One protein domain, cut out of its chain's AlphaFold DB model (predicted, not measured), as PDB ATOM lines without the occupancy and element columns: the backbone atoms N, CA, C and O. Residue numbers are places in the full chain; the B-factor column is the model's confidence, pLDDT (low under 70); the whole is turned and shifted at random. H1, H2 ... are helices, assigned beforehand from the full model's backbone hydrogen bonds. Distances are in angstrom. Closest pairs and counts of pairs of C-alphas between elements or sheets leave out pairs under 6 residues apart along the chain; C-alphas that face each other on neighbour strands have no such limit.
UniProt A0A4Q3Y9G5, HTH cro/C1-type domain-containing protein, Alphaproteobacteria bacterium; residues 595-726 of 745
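Overview. This is residues 595 to 726 of the 745 residues of the protein "HTH cro/C1-type domain-containing protein" of Alphaproteobacteria bacterium (UniProt A0A4Q3Y9G5). One long helix, H4, is the shaft of a dumbbell, with a small lobe of helices at each of its ends: H1, H2 and H3 gather round its first part, H5, H6 and H7 round its last. The stretch of H4 between the lobes touches no other named helix, and the two lobes are apart from each other. The printed part has 132 residues with seven named helices, H1 to H7 in that order, and no named strand; its class is all helix. The whole is only just extended, close to loose, with a radius of gyration of the C-alphas of 21.4 A and spans of 62 by 26 by 20 A.

Arrangement. H1, residues 596 to 612, touches residues 641 to 655 alone of H4, residues 641 to 679, the hub; their closest C-alphas, of Ala 606 and Val 648, are 5.1 A apart, at a steep tilt of 39 degrees, the same way. H2, residues 617 to 624, touches residues 646 to 651 alone of H4, about perpendicular at 86 degrees, with the closest C-alphas, of Ala 624 and Ala 650, 5.1 A apart. H3, residues 628 to 637, touches H2, about perpendicular at 83 degrees; the closest C-alphas are those of Ser 621 and His 628, 6.1 A apart. H3 and H4 are close but not clearly touching, with the C-alphas of Leu 634 and Ile 644 closest at 7.6 A. H5, residues 682 to 688, touches H4 only at the corner, with the C-alphas of Val 676 and Val 682 closest at 5.5 A. H6, residues 693 to 700, touches H5, with the C-alphas of Ala 686 and Arg 693 closest at 5.2 A, and residues 669 to 673 alone of H4, with those of Val 669 and Leu 700 closest at 5.9 A. H7, residues 708 to 720, touches residues 668 to 675 alone of H4 at a steep tilt of 54 degrees, the same way; the closest C-alphas, of Ala 672 and Val 714, are 6.5 A apart. The helix packing is mostly crossed: no pair of touching helices with a tilt stands at a shallow one. In H1 to H7 every O i to N i+4 pair is within hydrogen-bond range.

Along the chain. H1 begins at C-alpha 596 (101.580, 5.710, 59.501) and is 24.3 A long. H4 runs 56.4 A, from C-alpha 641 (94.157, 8.738, 54.479) to C-alpha 679 (59.857, -35.079, 45.543). H2 is 10.3 A long, H3 14.3 A, H5 10.0 A and H6 10.5 A. H7, 18.8 A, ends at C-alpha 720 (53.790, -23.564, 47.666).

Size, cuts and confidence. The two C-alphas farthest apart, of Leu 637 and Gly 680, are 61.9 A apart. The printed part has no cut and no long link. Confidence is low at residues 724 to 726, under 70.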
ATOM      1  N   GLY A 595      97.738   6.633  62.384       74.12
ATOM      2  CA  GLY A 595      99.195   6.565  62.377       74.12
ATOM      3  C   GLY A 595      99.715   5.945  61.080       74.12
ATOM      4  O   GLY A 595      99.034   5.132  60.454       74.12
ATOM      5  N   ALA A 596     100.943   6.292  60.685       76.31
ATOM      6  CA  ALA A 596     101.580   5.710  59.501       76.31
ATOM      7  C   ALA A 596     101.566   4.161  59.493       76.31
ATOM      8  O   ALA A 596     101.184   3.602  58.465       76.31
ATOM      9  N   PRO A 597     101.838   3.454  60.616       80.75
ATOM     10  CA  PRO A 597     101.765   1.990  60.642       80.75
ATOM     11  C   PRO A 597     100.366   1.437  60.331       80.75
ATOM     12  O   PRO A 597     100.232   0.428  59.645       80.75
ATOM     13  N   ASP A 598      99.307   2.096  60.806       83.31
ATOM     14  CA  ASP A 598      97.923   1.692  60.535       83.31
ATOM     15  C   ASP A 598      97.534   1.938  59.071       83.31
ATOM     16  O   ASP A 598      96.853   1.118  58.456       83.31
ATOM     17  N   LEU A 599      98.008   3.037  58.473       85.38
ATOM     18  CA  LEU A 599      97.806   3.320  57.048       85.38
ATOM     19  C   LEU A 599      98.504   2.289  56.151       85.38
ATOM     20  O   LEU A 599      97.929   1.854  55.151       85.38
ATOM     21  N   GLU A 600      99.717   1.870  56.515       86.69
ATOM     22  CA  GLU A 600     100.456   0.819  55.809       86.69
ATOM     23  C   GLU A 600      99.734  -0.531  55.890       86.69
ATOM     24  O   GLU A 600      99.578  -1.200  54.865       86.69
ATOM     25  N   LYS A 601      99.213  -0.905  57.069       88.31
ATOM     26  CA  LYS A 601      98.391  -2.117  57.247       88.31
ATOM     27  C   LYS A 601      97.144  -2.094  56.367       88.31
ATOM     28  O   LYS A 601      96.849  -3.081  55.695       88.31
ATOM     29  N   LEU A 602      96.433  -0.967  56.333       91.44
ATOM     30  CA  LEU A 602      95.239  -0.795  55.504       91.44
ATOM     31  C   LEU A 602      95.549  -0.939  54.010       91.44
ATOM     32  O   LEU A 602      94.823  -1.636  53.302       91.44
ATOM     33  N   LEU A 603      96.640  -0.336  53.534       92.00
ATOM     34  CA  LEU A 603      97.093  -0.486  52.149       92.00
ATOM     35  C   LEU A 603      97.489  -1.930  51.826       92.00
ATOM     36  O   LEU A 603      97.064  -2.469  50.805       92.00
ATOM     37  N   ALA A 604      98.264  -2.574  52.700       91.50
ATOM     38  CA  ALA A 604      98.665  -3.967  52.527       91.50
ATOM     39  C   ALA A 604      97.446  -4.900  52.471       91.50
ATOM     40  O   ALA A 604      97.371  -5.779  51.607       91.50
ATOM     41  N   HIS A 605      96.456  -4.675  53.342       92.56
ATOM     42  CA  HIS A 605      95.182  -5.392  53.312       92.56
ATOM     43  C   HIS A 605      94.436  -5.152  52.000       92.56
ATOM     44  O   HIS A 605      94.014  -6.115  51.359       92.56
ATOM     45  N   ALA A 606      94.328  -3.897  51.560       93.25
ATOM     46  CA  ALA A 606      93.641  -3.557  50.322       93.25
ATOM     47  C   ALA A 606      94.228  -4.291  49.107       93.25
ATOM     48  O   ALA A 606      93.492  -4.900  48.330       93.25
ATOM     49  N   TRP A 607      95.556  -4.308  48.978       94.00
ATOM     50  CA  TRP A 607      96.243  -4.994  47.880       94.00
ATOM     51  C   TRP A 607      96.126  -6.510  47.965       94.00
ATOM     52  O   TRP A 607      95.920  -7.165  46.941       94.00
ATOM     53  N   LYS A 608      96.175  -7.069  49.176       93.69
ATOM     54  CA  LYS A 608      95.929  -8.497  49.396       93.69
ATOM     55  C   LYS A 608      94.521  -8.897  48.950       93.69
ATOM     56  O   LYS A 608      94.375  -9.907  48.266       93.69
ATOM     57  N   GLN A 609      93.495  -8.120  49.305       92.94
ATOM     58  CA  GLN A 609      92.114  -8.415  48.906       92.94
ATOM     59  C   GLN A 609      91.882  -8.195  47.415       92.94
ATOM     60  O   GLN A 609      91.216  -9.011  46.789       92.94
ATOM     61  N   GLN A 610      92.467  -7.151  46.824       93.44
ATOM     62  CA  GLN A 610      92.403  -6.944  45.379       93.44
ATOM     63  C   GLN A 610      92.927  -8.174  44.622       93.44
ATOM     64  O   GLN A 610      92.248  -8.664  43.722       93.44
ATOM     65  N   ALA A 611      94.097  -8.691  45.015       92.88
ATOM     66  CA  ALA A 611      94.688  -9.878  44.404       92.88
ATOM     67  C   ALA A 611      93.826 -11.131  44.630       92.88
ATOM     68  O   ALA A 611      93.554 -11.863  43.686       92.88
ATOM     69  N   ALA A 612      93.336 -11.349  45.856       92.19
ATOM     70  CA  ALA A 612      92.477 -12.491  46.184       92.19
ATOM     71  C   ALA A 612      91.121 -12.468  45.451       92.19
ATOM     72  O   ALA A 612      90.498 -13.512  45.259       92.19
ATOM     73  N   LEU A 613      90.648 -11.281  45.068       90.44
ATOM     74  CA  LEU A 613      89.436 -11.084  44.279       90.44
ATOM     75  C   LEU A 613      89.718 -10.993  42.771       90.44
ATOM     76  O   LEU A 613      88.769 -10.847  42.006       90.44
ATOM     77  N   GLU A 614      90.975 -11.063  42.329       91.94
ATOM     78  CA  GLU A 614      91.355 -10.883  40.918       91.94
ATOM     79  C   GLU A 614      90.790  -9.579  40.312       91.94
ATOM     80  O   GLU A 614      90.440  -9.518  39.137       91.94
ATOM     81  N   LEU A 615      90.663  -8.524  41.130       91.38
ATOM     82  CA  LEU A 615      90.106  -7.239  40.703       91.38
ATOM     83  C   LEU A 615      91.136  -6.441  39.909       91.38
ATOM     84  O   LEU A 615      92.203  -6.088  40.428       91.38
ATOM     85  N   ILE A 616      90.796  -6.080  38.673       92.31
ATOM     86  CA  ILE A 616      91.672  -5.242  37.847       92.31
ATOM     87  C   ILE A 616      91.631  -3.777  38.311       92.31
ATOM     88  O   ILE A 616      90.626  -3.287  38.826       92.31
ATOM     89  N   ASP A 617      92.717  -3.035  38.083       90.19
ATOM     90  CA  ASP A 617      92.869  -1.643  38.553       90.19
ATOM     91  C   ASP A 617      91.750  -0.703  38.069       90.19
ATOM     92  O   ASP A 617      91.386   0.247  38.768       90.19
ATOM     93  N   ARG A 618      91.167  -0.979  36.896       90.50
ATOM     94  CA  ARG A 618      90.022  -0.230  36.359       90.50
ATOM     95  C   ARG A 618      88.763  -0.414  37.209       90.50
ATOM     96  O   ARG A 618      88.083   0.571  37.486       90.50
ATOM     97  N   GLU A 619      88.465  -1.644  37.622       90.56
ATOM     98  CA  GLU A 619      87.308  -1.962  38.468       90.56
ATOM     99  C   GLU A 619      87.482  -1.366  39.859       90.56
ATOM    100  O   GLU A 619      86.570  -0.726  40.378       90.56
ATOM    101  N   LEU A 620      88.685  -1.491  40.425       91.88
ATOM    102  CA  LEU A 620      88.991  -0.922  41.731       91.88
ATOM    103  C   LEU A 620      88.926   0.610  41.723       91.88
ATOM    104  O   LEU A 620      88.362   1.203  42.639       91.88
ATOM    105  N   SER A 621      89.459   1.255  40.681       92.12
ATOM    106  CA  SER A 621      89.371   2.713  40.521       92.12
ATOM    107  C   SER A 621      87.919   3.185  40.449       92.12
ATOM    108  O   SER A 621      87.560   4.160  41.108       92.12
ATOM    109  N   ALA A 622      87.078   2.475  39.687       91.50
ATOM    110  CA  ALA A 622      85.657   2.780  39.571       91.50
ATOM    111  C   ALA A 622      84.926   2.591  40.909       91.50
ATOM    112  O   ALA A 622      84.233   3.503  41.353       91.50
ATOM    113  N   ALA A 623      85.140   1.459  41.585       89.44
ATOM    114  CA  ALA A 623      84.515   1.157  42.871       89.44
ATOM    115  C   ALA A 623      84.950   2.124  43.988       89.44
ATOM    116  O   ALA A 623      84.141   2.503  44.828       89.44
ATOM    117  N   ALA A 624      86.214   2.560  43.991       91.06
ATOM    118  CA  ALA A 624      86.736   3.516  44.970       91.06
ATOM    119  C   ALA A 624      86.412   4.985  44.633       91.06
ATOM    120  O   ALA A 624      86.652   5.871  45.459       91.06
ATOM    121  N   GLY A 625      85.924   5.277  43.421       93.31
ATOM    122  CA  GLY A 625      85.736   6.646  42.936       93.31
ATOM    123  C   GLY A 625      87.052   7.433  42.871       93.31
ATOM    124  O   GLY A 625      87.103   8.600  43.272       93.31
ATOM    125  N   LEU A 626      88.137   6.783  42.434       92.06
ATOM    126  CA  LEU A 626      89.478   7.366  42.337       92.06
ATOM    127  C   LEU A 626      89.984   7.357  40.893       92.06
ATOM    128  O   LEU A 626      89.672   6.468  40.106       92.06
ATOM    129  N   SER A 627      90.813   8.345  40.544       91.44
ATOM    130  CA  SER A 627      91.477   8.355  39.239       91.44
ATOM    131  C   SER A 627      92.556   7.270  39.169       91.44
ATOM    132  O   SER A 627      93.215   6.974  40.170       91.44
ATOM    133  N   HIS A 628      92.820   6.750  37.967       88.31
ATOM    134  CA  HIS A 628      93.912   5.795  37.758       88.31
ATOM    135  C   HIS A 628      95.265   6.369  38.220       88.31
ATOM    136  O   HIS A 628      96.077   5.656  38.808       88.31
ATOM    137  N   HIS A 629      95.506   7.670  38.023       88.12
ATOM    138  CA  HIS A 629      96.730   8.325  38.489       88.12
ATOM    139  C   HIS A 629      96.857   8.287  40.023       88.12
ATOM    140  O   HIS A 629      97.934   8.003  40.551       88.12
ATOM    141  N   THR A 630      95.752   8.511  40.742       90.44
ATOM    142  CA  THR A 630      95.701   8.411  42.209       90.44
ATOM    143  C   THR A 630      96.011   6.990  42.678       90.44
ATOM    144  O   THR A 630      96.806   6.821  43.602       90.44
ATOM    145  N   LEU A 631      95.449   5.974  42.013       89.69
ATOM    146  CA  LEU A 631      95.712   4.568  42.326       89.69
ATOM    147  C   LEU A 631      97.197   4.210  42.127       89.69
ATOM    148  O   LEU A 631      97.822   3.626  43.011       89.69
ATOM    149  N   THR A 632      97.799   4.644  41.015       87.06
ATOM    150  CA  THR A 632      99.233   4.444  40.742       87.06
ATOM    151  C   THR A 632     100.115   5.133  41.785       87.06
ATOM    152  O   THR A 632     101.133   4.577  42.200       87.06
ATOM    153  N   LYS A 633      99.731   6.333  42.241       88.81
ATOM    154  CA  LYS A 633     100.451   7.057  43.296       88.81
ATOM    155  C   LYS A 633     100.408   6.300  44.625       88.81
ATOM    156  O   LYS A 633     101.460   6.118  45.230       88.81
ATOM    157  N   LEU A 634      99.234   5.797  45.017       88.56
ATOM    158  CA  LEU A 634      99.051   5.014  46.246       88.56
ATOM    159  C   LEU A 634      99.946   3.773  46.287       88.56
ATOM    160  O   LEU A 634     100.504   3.468  47.338       88.56
ATOM    161  N   ARG A 635     100.148   3.101  45.147       84.19
ATOM    162  CA  ARG A 635     101.058   1.947  45.048       84.19
ATOM    163  C   ARG A 635     102.536   2.300  45.244       84.19
ATOM    164  O   ARG A 635     103.288   1.455  45.713       84.19
ATOM    165  N   ARG A 636     102.972   3.499  44.837       82.31
ATOM    166  CA  ARG A 636     104.401   3.876  44.792       82.31
ATOM    167  C   ARG A 636     104.867   4.700  45.985       82.31
ATOM    168  O   ARG A 636     106.001   4.550  46.415       82.31
ATOM    169  N   LEU A 637     104.027   5.621  46.444       74.06
ATOM    170  CA  LEU A 637     104.405   6.687  47.378       74.06
ATOM    171  C   LEU A 637     103.483   6.748  48.603       74.06
ATOM    172  O   LEU A 637     103.612   7.660  49.416       74.06
ATOM    173  N   GLY A 638     102.509   5.838  48.705       77.44
ATOM    174  CA  GLY A 638     101.372   6.012  49.601       77.44
ATOM    175  C   GLY A 638     100.473   7.172  49.159       77.44
ATOM    176  O   GLY A 638     100.540   7.668  48.029       77.44
ATOM    177  N   GLY A 639      99.577   7.608  50.039       82.12
ATOM    178  CA  GLY A 639      98.655   8.692  49.718       82.12
ATOM    179  C   GLY A 639      97.873   9.186  50.920       82.12
ATOM    180  O   GLY A 639      98.184   8.861  52.062       82.12
ATOM    181  N   ARG A 640      96.868  10.023  50.654       84.81
ATOM    182  CA  ARG A 640      96.047  10.610  51.715       84.81
ATOM    183  C   ARG A 640      95.220   9.518  52.385       84.81
ATOM    184  O   ARG A 640      94.696   8.640  51.700       84.81
ATOM    185  N   THR A 641      95.009   9.642  53.692       84.12
ATOM    186  CA  THR A 641      94.157   8.738  54.479       84.12
ATOM    187  C   THR A 641      92.790   8.514  53.832       84.12
ATOM    188  O   THR A 641      92.338   7.380  53.735       84.12
ATOM    189  N   SER A 642      92.163   9.571  53.306       85.56
ATOM    190  CA  SER A 642      90.878   9.478  52.604       85.56
ATOM    191  C   SER A 642      90.920   8.560  51.382       85.56
ATOM    192  O   SER A 642      89.963   7.842  51.119       85.56
ATOM    193  N   ASP A 643      92.017   8.589  50.623       90.56
ATOM    194  CA  ASP A 643      92.156   7.794  49.406       90.56
ATOM    195  C   ASP A 643      92.420   6.320  49.767       90.56
ATOM    196  O   ASP A 643      91.856   5.426  49.144       90.56
ATOM    197  N   ILE A 644      93.190   6.064  50.833       90.69
ATOM    198  CA  ILE A 644      93.426   4.714  51.376       90.69
ATOM    199  C   ILE A 644      92.113   4.087  51.860       90.69
ATOM    200  O   ILE A 644      91.780   2.969  51.467       90.69
ATOM    201  N   LEU A 645      91.333   4.821  52.663       89.25
ATOM    202  CA  LEU A 645      90.052   4.340  53.191       89.25
ATOM    203  C   LEU A 645      89.050   4.015  52.074       89.25
ATOM    204  O   LEU A 645      88.357   3.006  52.163       89.25
ATOM    205  N   LYS A 646      89.012   4.810  50.994       91.19
ATOM    206  CA  LYS A 646      88.160   4.539  49.820       91.19
ATOM    207  C   LYS A 646      88.491   3.213  49.145       91.19
ATOM    208  O   LYS A 646      87.584   2.476  48.773       91.19
ATOM    209  N   ILE A 647      89.775   2.892  48.998       93.44
ATOM    210  CA  ILE A 647      90.190   1.624  48.386       93.44
ATOM    211  C   ILE A 647      89.868   0.448  49.300       93.44
ATOM    212  O   ILE A 647      89.337  -0.549  48.818       93.44
ATOM    213  N   VAL A 648      90.145   0.564  50.603       92.31
ATOM    214  CA  VAL A 648      89.781  -0.470  51.586       92.31
ATOM    215  C   VAL A 648      88.276  -0.729  51.551       92.31
ATOM    216  O   VAL A 648      87.856  -1.880  51.449       92.31
ATOM    217  N   GLN A 649      87.466   0.334  51.559       91.12
ATOM    218  CA  GLN A 649      86.015   0.226  51.453       91.12
ATOM    219  C   GLN A 649      85.595  -0.465  50.152       91.12
ATOM    220  O   GLN A 649      84.748  -1.354  50.192       91.12
ATOM    221  N   ALA A 650      86.192  -0.096  49.017       92.31
ATOM    222  CA  ALA A 650      85.878  -0.689  47.722       92.31
ATOM    223  C   ALA A 650      86.155  -2.200  47.710       92.31
ATOM    224  O   ALA A 650      85.251  -2.978  47.407       92.31
ATOM    225  N   VAL A 651      87.360  -2.630  48.106       94.06
ATOM    226  CA  VAL A 651      87.702  -4.063  48.096       94.06
ATOM    227  C   VAL A 651      86.862  -4.864  49.087       94.06
ATOM    228  O   VAL A 651      86.437  -5.966  48.754       94.06
ATOM    229  N   GLU A 652      86.573  -4.325  50.276       90.94
ATOM    230  CA  GLU A 652      85.743  -5.012  51.268       90.94
ATOM    231  C   GLU A 652      84.282  -5.094  50.830       90.94
ATOM    232  O   GLU A 652      83.666  -6.147  50.979       90.94
ATOM    233  N   THR A 653      83.743  -4.039  50.218       89.50
ATOM    234  CA  THR A 653      82.383  -4.056  49.656       89.50
ATOM    235  C   THR A 653      82.269  -5.132  48.577       89.50
ATOM    236  O   THR A 653      81.353  -5.953  48.613       89.50
ATOM    237  N   THR A 654      83.245  -5.217  47.666       90.12
ATOM    238  CA  THR A 654      83.274  -6.275  46.649       90.12
ATOM    239  C   THR A 654      83.460  -7.664  47.261       90.12
ATOM    240  O   THR A 654      82.794  -8.615  46.843       90.12
ATOM    241  N   ARG A 655      84.327  -7.805  48.273       89.50
ATOM    242  CA  ARG A 655      84.539  -9.071  48.987       89.50
ATOM    243  C   ARG A 655      83.244  -9.571  49.622       89.50
ATOM    244  O   ARG A 655      82.914 -10.746  49.472       89.50
ATOM    245  N   GLN A 656      82.523  -8.688  50.309       85.12
ATOM    246  CA  GLN A 656      81.256  -9.009  50.963       85.12
ATOM    247  C   GLN A 656      80.174  -9.368  49.943       85.12
ATOM    248  O   GLN A 656      79.513 -10.388  50.116       85.12
ATOM    249  N   ALA A 657      80.062  -8.624  48.837       85.69
ATOM    250  CA  ALA A 657      79.129  -8.952  47.758       85.69
ATOM    251  C   ALA A 657      79.380 -10.361  47.185       85.69
ATOM    252  O   ALA A 657      78.454 -11.165  47.087       85.69
ATOM    253  N   ARG A 658      80.642 -10.721  46.904       84.19
ATOM    254  CA  ARG A 658      80.989 -12.070  46.418       84.19
ATOM    255  C   ARG A 658      80.753 -13.169  47.454       84.19
ATOM    256  O   ARG A 658      80.450 -14.306  47.092       84.19
ATOM    257  N   LEU A 659      80.935 -12.878  48.744       82.12
ATOM    258  CA  LEU A 659      80.620 -13.831  49.812       82.12
ATOM    259  C   LEU A 659      79.114 -14.059  49.932       82.12
ATOM    260  O   LEU A 659      78.698 -15.214  50.021       82.12
ATOM    261  N   ALA A 660      78.319 -12.990  49.872       79.62
ATOM    262  CA  ALA A 660      76.864 -13.065  49.874       79.62
ATOM    263  C   ALA A 660      76.350 -13.884  48.681       79.62
ATOM    264  O   ALA A 660      75.553 -14.799  48.870       79.62
ATOM    265  N   GLU A 661      76.888 -13.662  47.479       82.69
ATOM    266  CA  GLU A 661      76.537 -14.431  46.277       82.69
ATOM    267  C   GLU A 661      76.875 -15.928  46.418       82.69
ATOM    268  O   GLU A 661      76.059 -16.802  46.104       82.69
ATOM    269  N   LYS A 662      78.057 -16.253  46.963       82.19
ATOM    270  CA  LYS A 662      78.449 -17.643  47.256       82.19
ATOM    271  C   LYS A 662      77.540 -18.289  48.301       82.19
ATOM    272  O   LYS A 662      77.226 -19.474  48.182       82.19
ATOM    273  N   GLN A 663      77.142 -17.548  49.334       81.69
ATOM    274  CA  GLN A 663      76.259 -18.047  50.385       81.69
ATOM    275  C   GLN A 663      74.833 -18.262  49.867       81.69
ATOM    276  O   GLN A 663      74.278 -19.335  50.099       81.69
ATOM    277  N   ALA A 664      74.287 -17.310  49.108       81.00
ATOM    278  CA  ALA A 664      72.998 -17.439  48.434       81.00
ATOM    279  C   ALA A 664      72.988 -18.652  47.493       81.00
ATOM    280  O   ALA A 664      72.091 -19.486  47.569       81.00
ATOM    281  N   SER A 665      74.049 -18.834  46.699       82.81
ATOM    282  CA  SER A 665      74.201 -20.006  45.825       82.81
ATOM    283  C   SER A 665      74.211 -21.325  46.608       82.81
ATOM    284  O   SER A 665      73.582 -22.298  46.198       82.81
ATOM    285  N   ARG A 666      74.899 -21.380  47.759       84.81
ATOM    286  CA  ARG A 666      74.907 -22.570  48.628       84.81
ATOM    287  C   ARG A 666      73.534 -22.857  49.224       84.81
ATOM    288  O   ARG A 666      73.123 -24.013  49.225       84.81
ATOM    289  N   LEU A 667      72.846 -21.830  49.724       85.12
ATOM    290  CA  LEU A 667      71.510 -21.969  50.302       85.12
ATOM    291  C   LEU A 667      70.507 -22.432  49.242       85.12
ATOM    292  O   LEU A 667      69.742 -23.357  49.489       85.12
ATOM    293  N   LEU A 668      70.575 -21.858  48.042       86.38
ATOM    294  CA  LEU A 668      69.762 -22.256  46.899       86.38
ATOM    295  C   LEU A 668      69.963 -23.736  46.548       86.38
ATOM    296  O   LEU A 668      68.993 -24.468  46.370       86.38
ATOM    297  N   VAL A 669      71.213 -24.204  46.505       87.50
ATOM    298  CA  VAL A 669      71.522 -25.621  46.261       87.50
ATOM    299  C   VAL A 669      71.023 -26.512  47.404       87.50
ATOM    300  O   VAL A 669      70.452 -27.564  47.136       87.50
ATOM    301  N   GLN A 670      71.177 -26.105  48.669       87.62
ATOM    302  CA  GLN A 670      70.635 -26.849  49.819       87.62
ATOM    303  C   GLN A 670      69.110 -26.956  49.772       87.62
ATOM    304  O   GLN A 670      68.556 -28.029  49.995       87.62
ATOM    305  N   ASN A 671      68.434 -25.861  49.447       88.75
ATOM    306  CA  ASN A 671      66.992 -25.827  49.261       88.75
ATOM    307  C   ASN A 671      66.549 -26.731  48.108       88.75
ATOM    308  O   ASN A 671      65.615 -27.513  48.269       88.75
ATOM    309  N   ALA A 672      67.268 -26.712  46.987       87.25
ATOM    310  CA  ALA A 672      67.015 -27.628  45.885       87.25
ATOM    311  C   ALA A 672      67.224 -29.098  46.301       87.25
ATOM    312  O   ALA A 672      66.400 -29.934  45.951       87.25
ATOM    313  N   TYR A 673      68.247 -29.426  47.103       90.50
ATOM    314  CA  TYR A 673      68.408 -30.774  47.670       90.50
ATOM    315  C   TYR A 673      67.240 -31.177  48.578       90.50
ATOM    316  O   TYR A 673      66.751 -32.294  48.468       90.50
ATOM    317  N   ARG A 674      66.733 -30.267  49.416       87.88
ATOM    318  CA  ARG A 674      65.555 -30.534  50.261       87.88
ATOM    319  C   ARG A 674      64.303 -30.803  49.427       87.88
ATOM    320  O   ARG A 674      63.519 -31.683  49.769       87.88
ATOM    321  N   LEU A 675      64.132 -30.087  48.318       88.56
ATOM    322  CA  LEU A 675      63.056 -30.364  47.368       88.56
ATOM    323  C   LEU A 675      63.270 -31.710  46.657       88.56
ATOM    324  O   LEU A 675      62.309 -32.445  46.475       88.56
ATOM    325  N   VAL A 676      64.507 -32.088  46.308       89.75
ATOM    326  CA  VAL A 676      64.801 -33.441  45.790       89.75
ATOM    327  C   VAL A 676      64.396 -34.516  46.798       89.75
ATOM    328  O   VAL A 676      63.771 -35.494  46.393       89.75
ATOM    329  N   ASP A 677      64.718 -34.331  48.079       87.75
ATOM    330  CA  ASP A 677      64.347 -35.264  49.147       87.75
ATOM    331  C   ASP A 677      62.820 -35.350  49.305       87.75
ATOM    332  O   ASP A 677      62.279 -36.439  49.484       87.75
ATOM    333  N   HIS A 678      62.114 -34.222  49.168       86.62
ATOM    334  CA  HIS A 678      60.653 -34.164  49.223       86.62
ATOM    335  C   HIS A 678      59.977 -34.839  48.013       86.62
ATOM    336  O   HIS A 678      59.087 -35.667  48.182       86.62
ATOM    337  N   PHE A 679      60.417 -34.530  46.788       86.56
ATOM    338  CA  PHE A 679      59.857 -35.079  45.543       86.56
ATOM    339  C   PHE A 679      60.434 -36.458  45.160       86.56
ATOM    340  O   PHE A 679      60.089 -37.027  44.117       86.56
ATOM    341  N   GLY A 680      61.349 -36.993  45.971       85.25
ATOM    342  CA  GLY A 680      61.938 -38.329  45.861       85.25
ATOM    343  C   GLY A 680      62.997 -38.513  44.767       85.25
ATOM    344  O   GLY A 680      63.662 -39.549  44.737       85.25
ATOM    345  N   SER A 681      63.185 -37.558  43.845       90.88
ATOM    346  CA  SER A 681      64.256 -37.635  42.842       90.88
ATOM    347  C   SER A 681      64.571 -36.301  42.155       90.88
ATOM    348  O   SER A 681      63.718 -35.425  42.014       90.88
ATOM    349  N   VAL A 682      65.787 -36.187  41.602       89.75
ATOM    350  CA  VAL A 682      66.190 -35.059  40.733       89.75
ATOM    351  C   VAL A 682      65.324 -34.981  39.467       89.75
ATOM    352  O   VAL A 682      65.129 -33.900  38.919       89.75
ATOM    353  N   ALA A 683      64.810 -36.114  38.978       88.62
ATOM    354  CA  ALA A 683      63.953 -36.143  37.793       88.62
ATOM    355  C   ALA A 683      62.558 -35.566  38.078       88.62
ATOM    356  O   ALA A 683      62.003 -34.898  37.207       88.62
ATOM    357  N   SER A 684      62.030 -35.803  39.282       87.94
ATOM    358  CA  SER A 684      60.774 -35.220  39.762       87.94
ATOM    359  C   SER A 684      60.926 -33.708  39.907       87.94
ATOM    360  O   SER A 684      60.242 -32.967  39.211       87.94
ATOM    361  N   LEU A 685      61.940 -33.257  40.660       91.12
ATOM    362  CA  LEU A 685      62.207 -31.828  40.838       91.12
ATOM    363  C   LEU A 685      62.399 -31.100  39.499       91.12
ATOM    364  O   LEU A 685      61.871 -30.014  39.297       91.12
ATOM    365  N   ALA A 686      63.144 -31.686  38.559       90.56
ATOM    366  CA  ALA A 686      63.349 -31.069  37.252       90.56
ATOM    367  C   ALA A 686      62.037 -30.894  36.469       90.56
ATOM    368  O   ALA A 686      61.867 -29.881  35.793       90.56
ATOM    369  N   ARG A 687      61.099 -31.842  36.594       90.81
ATOM    370  CA  ARG A 687      59.768 -31.744  35.985       90.81
ATOM    371  C   ARG A 687      58.968 -30.593  36.588       90.81
ATOM    372  O   ARG A 687      58.429 -29.800  35.824       90.81
ATOM    373  N   ASP A 688      58.958 -30.478  37.913       88.88
ATOM    374  CA  ASP A 688      58.203 -29.439  38.627       88.88
ATOM    375  C   ASP A 688      58.802 -28.040  38.416       88.88
ATOM    376  O   ASP A 688      58.077 -27.063  38.266       88.88
ATOM    377  N   LEU A 689      60.128 -27.943  38.277       89.94
ATOM    378  CA  LEU A 689      60.799 -26.704  37.869       89.94
ATOM    379  C   LEU A 689      60.627 -26.395  36.367       89.94
ATOM    380  O   LEU A 689      61.007 -25.316  35.917       89.94
ATOM    381  N   GLY A 690      60.100 -27.314  35.551       90.75
ATOM    382  CA  GLY A 690      60.028 -27.150  34.094       90.75
ATOM    383  C   GLY A 690      61.405 -27.054  33.420       90.75
ATOM    384  O   GLY A 690      61.561 -26.364  32.415       90.75
ATOM    385  N   MET A 691      62.419 -27.715  33.985       92.81
ATOM    386  CA  MET A 691      63.805 -27.705  33.512       92.81
ATOM    387  C   MET A 691      64.290 -29.114  33.160       92.81
ATOM    388  O   MET A 691      63.731 -30.125  33.579       92.81
ATOM    389  N   THR A 692      65.372 -29.230  32.387       92.69
ATOM    390  CA  THR A 692      65.907 -30.560  32.059       92.69
ATOM    391  C   THR A 692      66.607 -31.184  33.269       92.69
ATOM    392  O   THR A 692      67.356 -30.522  33.993       92.69
ATOM    393  N   ARG A 693      66.440 -32.501  33.460       91.94
ATOM    394  CA  ARG A 693      67.126 -33.267  34.522       91.94
ATOM    395  C   ARG A 693      68.640 -33.043  34.513       91.94
ATOM    396  O   ARG A 693      69.257 -32.945  35.570       91.94
ATOM    397  N   GLN A 694      69.240 -32.974  33.325       90.88
ATOM    398  CA  GLN A 694      70.677 -32.757  33.172       90.88
ATOM    399  C   GLN A 694      71.092 -31.361  33.652       90.88
ATOM    400  O   GLN A 694      72.135 -31.225  34.283       90.88
ATOM    401  N   TYR A 695      70.277 -30.334  33.399       91.12
ATOM    402  CA  TYR A 695      70.544 -28.975  33.857       91.12
ATOM    403  C   TYR A 695      70.498 -28.871  35.388       91.12
ATOM    404  O   TYR A 695      71.481 -28.449  35.996       91.12
ATOM    405  N   VAL A 696      69.416 -29.359  36.006       89.94
ATOM    406  CA  VAL A 696      69.253 -29.373  37.473       89.94
ATOM    407  C   VAL A 696      70.347 -30.211  38.138       89.94
ATOM    408  O   VAL A 696      70.984 -29.767  39.092       89.94
ATOM    409  N   GLY A 697      70.642 -31.396  37.593       89.00
ATOM    410  CA  GLY A 697      71.684 -32.276  38.119       89.00
ATOM    411  C   GLY A 697      73.081 -31.648  38.110       89.00
ATOM    412  O   GLY A 697      73.831 -31.835  39.064       89.00
ATOM    413  N   ARG A 698      73.435 -30.876  37.073       91.81
ATOM    414  CA  ARG A 698      74.732 -30.177  37.009       91.81
ATOM    415  C   ARG A 698      74.831 -29.029  38.014       91.81
ATOM    416  O   ARG A 698      75.908 -28.821  38.561       91.81
ATOM    417  N   ILE A 699      73.730 -28.325  38.286       90.00
ATOM    418  CA  ILE A 699      73.689 -27.282  39.322       90.00
ATOM    419  C   ILE A 699      73.883 -27.900  40.710       90.00
ATOM    420  O   ILE A 699      74.749 -27.458  41.461       90.00
ATOM    421  N   LEU A 700      73.150 -28.973  41.026       89.44
ATOM    422  CA  LEU A 700      73.254 -29.666  42.316       89.44
ATOM    423  C   LEU A 700      74.662 -30.228  42.579       89.44
ATOM    424  O   LEU A 700      75.145 -30.184  43.710       89.44
ATOM    425  N   LYS A 701      75.341 -30.716  41.535       89.06
ATOM    426  CA  LYS A 701      76.729 -31.204  41.606       89.06
ATOM    427  C   LYS A 701      77.788 -30.094  41.616       89.06
ATOM    428  O   LYS A 701      78.970 -30.396  41.732       89.06
ATOM    429  N   GLY A 702      77.395 -28.827  41.463       83.50
ATOM    430  CA  GLY A 702      78.325 -27.697  41.357       83.50
ATOM    431  C   GLY A 702      79.079 -27.615  40.023       83.50
ATOM    432  O   GLY A 702      79.998 -26.818  39.885       83.50
ATOM    433  N   GLU A 703      78.688 -28.405  39.020       87.06
ATOM    434  CA  GLU A 703      79.285 -28.425  37.676       87.06
ATOM    435  C   GLU A 703      78.782 -27.277  36.780       87.06
ATOM    436  O   GLU A 703      79.261 -27.098  35.654       87.06
ATOM    437  N   ARG A 704      77.756 -26.545  37.231       86.69
ATOM    438  CA  ARG A 704      77.204 -25.366  36.560       86.69
ATOM    439  C   ARG A 704      76.652 -24.381  37.602       86.69
ATOM    440  O   ARG A 704      75.963 -24.830  38.514       86.69
ATOM    441  N   PRO A 705      76.896 -23.064  37.475       83.25
ATOM    442  CA  PRO A 705      76.258 -22.078  38.343       83.25
ATOM    443  C   PRO A 705      74.740 -22.049  38.120       83.25
ATOM    444  O   PRO A 705      74.262 -22.258  36.999       83.25
ATOM    445  N   ALA A 706      73.990 -21.788  39.191       85.56
ATOM    446  CA  ALA A 706      72.549 -21.592  39.121       85.56
ATOM    447  C   ALA A 706      72.222 -20.320  38.324       85.56
ATOM    448  O   ALA A 706      72.858 -19.285  38.511       85.56
ATOM    449  N   SER A 707      71.241 -20.394  37.426       88.25
ATOM    450  CA  SER A 707      70.707 -19.202  36.759       88.25
ATOM    451  C   SER A 707      69.676 -18.498  37.641       88.25
ATOM    452  O   SER A 707      69.100 -19.112  38.540       88.25
ATOM    453  N   ALA A 708      69.388 -17.231  37.334       86.44
ATOM    454  CA  ALA A 708      68.293 -16.498  37.970       86.44
ATOM    455  C   ALA A 708      66.932 -17.202  37.782       86.44
ATOM    456  O   ALA A 708      66.145 -17.261  38.717       86.44
ATOM    457  N   ASP A 709      66.690 -17.808  36.610       90.31
ATOM    458  CA  ASP A 709      65.476 -18.594  36.334       90.31
ATOM    459  C   ASP A 709      65.406 -19.864  37.204       90.31
ATOM    460  O   ASP A 709      64.349 -20.198  37.725       90.31
ATOM    461  N   PHE A 710      66.532 -20.547  37.450       91.12
ATOM    462  CA  PHE A 710      66.563 -21.671  38.396       91.12
ATOM    463  C   PHE A 710      66.272 -21.219  39.831       91.12
ATOM    464  O   PHE A 710      65.497 -21.874  40.524       91.12
ATOM    465  N   ALA A 711      66.864 -20.103  40.263       89.12
ATOM    466  CA  ALA A 711      66.654 -19.553  41.600       89.12
ATOM    467  C   ALA A 711      65.182 -19.191  41.850       89.12
ATOM    468  O   ALA A 711      64.586 -19.701  42.798       89.12
ATOM    469  N   ALA A 712      64.581 -18.410  40.947       89.94
ATOM    470  CA  ALA A 712      63.194 -17.962  41.058       89.94
ATOM    471  C   ALA A 712      62.204 -19.134  41.132       89.94
ATOM    472  O   ALA A 712      61.267 -19.117  41.926       89.94
ATOM    473  N   ARG A 713      62.428 -20.192  40.343       92.06
ATOM    474  CA  ARG A 713      61.548 -21.369  40.350       92.06
ATOM    475  C   ARG A 713      61.689 -22.218  41.606       92.06
ATOM    476  O   ARG A 713      60.700 -22.783  42.059       92.06
ATOM    477  N   VAL A 714      62.892 -22.317  42.173       89.12
ATOM    478  CA  VAL A 714      63.099 -22.999  43.461       89.12
ATOM    479  C   VAL A 714      62.418 -22.231  44.593       89.12
ATOM    480  O   VAL A 714      61.779 -22.857  45.434       89.12
ATOM    481  N   GLU A 715      62.512 -20.901  44.604       88.19
ATOM    482  CA  GLU A 715      61.823 -20.055  45.589       88.19
ATOM    483  C   GLU A 715      60.302 -20.180  45.471       88.19
ATOM    484  O   GLU A 715      59.645 -20.511  46.455       88.19
ATOM    485  N   GLN A 716      59.753 -20.057  44.259       89.81
ATOM    486  CA  GLN A 716      58.319 -20.231  44.015       89.81
ATOM    487  C   GLN A 716      57.817 -21.613  44.464       89.81
ATOM    488  O   GLN A 716      56.734 -21.739  45.034       89.81
ATOM    489  N   LEU A 717      58.608 -22.667  44.234       88.69
ATOM    490  CA  LEU A 717      58.245 -24.028  44.629       88.69
ATOM    491  C   LEU A 717      58.261 -24.219  46.158       88.69
ATOM    492  O   LEU A 717      57.470 -25.006  46.678       88.69
ATOM    493  N   LEU A 718      59.116 -23.488  46.883       85.00
ATOM    494  CA  LEU A 718      59.158 -23.479  48.351       85.00
ATOM    495  C   LEU A 718      58.010 -22.691  48.984       85.00
ATOM    496  O   LEU A 718      57.575 -23.052  50.075       85.00
ATOM    497  N   GLU A 719      57.507 -21.649  48.321       84.12
ATOM    498  CA  GLU A 719      56.331 -20.905  48.789       84.12
ATOM    499  C   GLU A 719      55.079 -21.788  48.798       84.12
ATOM    500  O   GLU A 719      54.298 -21.761  49.748       84.12
ATOM    501  N   ILE A 720      54.915 -22.622  47.766       85.69
ATOM    502  CA  ILE A 720      53.790 -23.564  47.666       85.69
ATOM    503  C   ILE A 720      54.043 -24.890  48.397       85.69
ATOM    504  O   ILE A 720      53.097 -25.625  48.673       85.69
ATOM    505  N   THR A 721      55.301 -25.188  48.734       81.06
ATOM    506  CA  THR A 721      55.715 -26.399  49.459       81.06
ATOM    507  C   THR A 721      56.585 -26.014  50.662       81.06
ATOM    508  O   THR A 721      57.810 -26.172  50.615       81.06
ATOM    509  N   PRO A 722      55.995 -25.485  51.751       70.94
ATOM    510  CA  PRO A 722      56.761 -25.034  52.904       70.94
ATOM    511  C   PRO A 722      57.443 -26.223  53.595       70.94
ATOM    512  O   PRO A 722      56.802 -27.097  54.177       70.94
ATOM    513  N   LEU A 723      58.774 -26.249  53.528       75.31
ATOM    514  CA  LEU A 723      59.611 -27.265  54.165       75.31
ATOM    515  C   LEU A 723      60.189 -26.720  55.490       75.31
ATOM    516  O   LEU A 723      60.657 -25.578  55.513       75.31
ATOM    517  N   PRO A 724      60.280 -27.525  56.569       61.78
ATOM    518  CA  PRO A 724      60.745 -27.079  57.890       61.78
ATOM    519  C   PRO A 724      62.163 -26.505  57.845       61.78
ATOM    520  O   PRO A 724      63.041 -27.129  57.250       61.78
ATOM    521  N   SER A 725      62.386 -25.341  58.461       50.66
ATOM    522  CA  SER A 725      63.646 -24.582  58.419       50.66
ATOM    523  C   SER A 725      64.892 -25.462  58.606       50.66
ATOM    524  O   SER A 725      64.871 -26.389  59.419       50.66
ATOM    525  N   PRO A 726      65.990 -25.201  57.869       48.50
ATOM    526  CA  PRO A 726      67.207 -25.988  58.011       48.50
ATOM    527  C   PRO A 726      67.708 -25.936  59.466       48.50
ATOM    528  O   PRO A 726      67.684 -24.863  60.073       48.50
TER     529      PRO A 726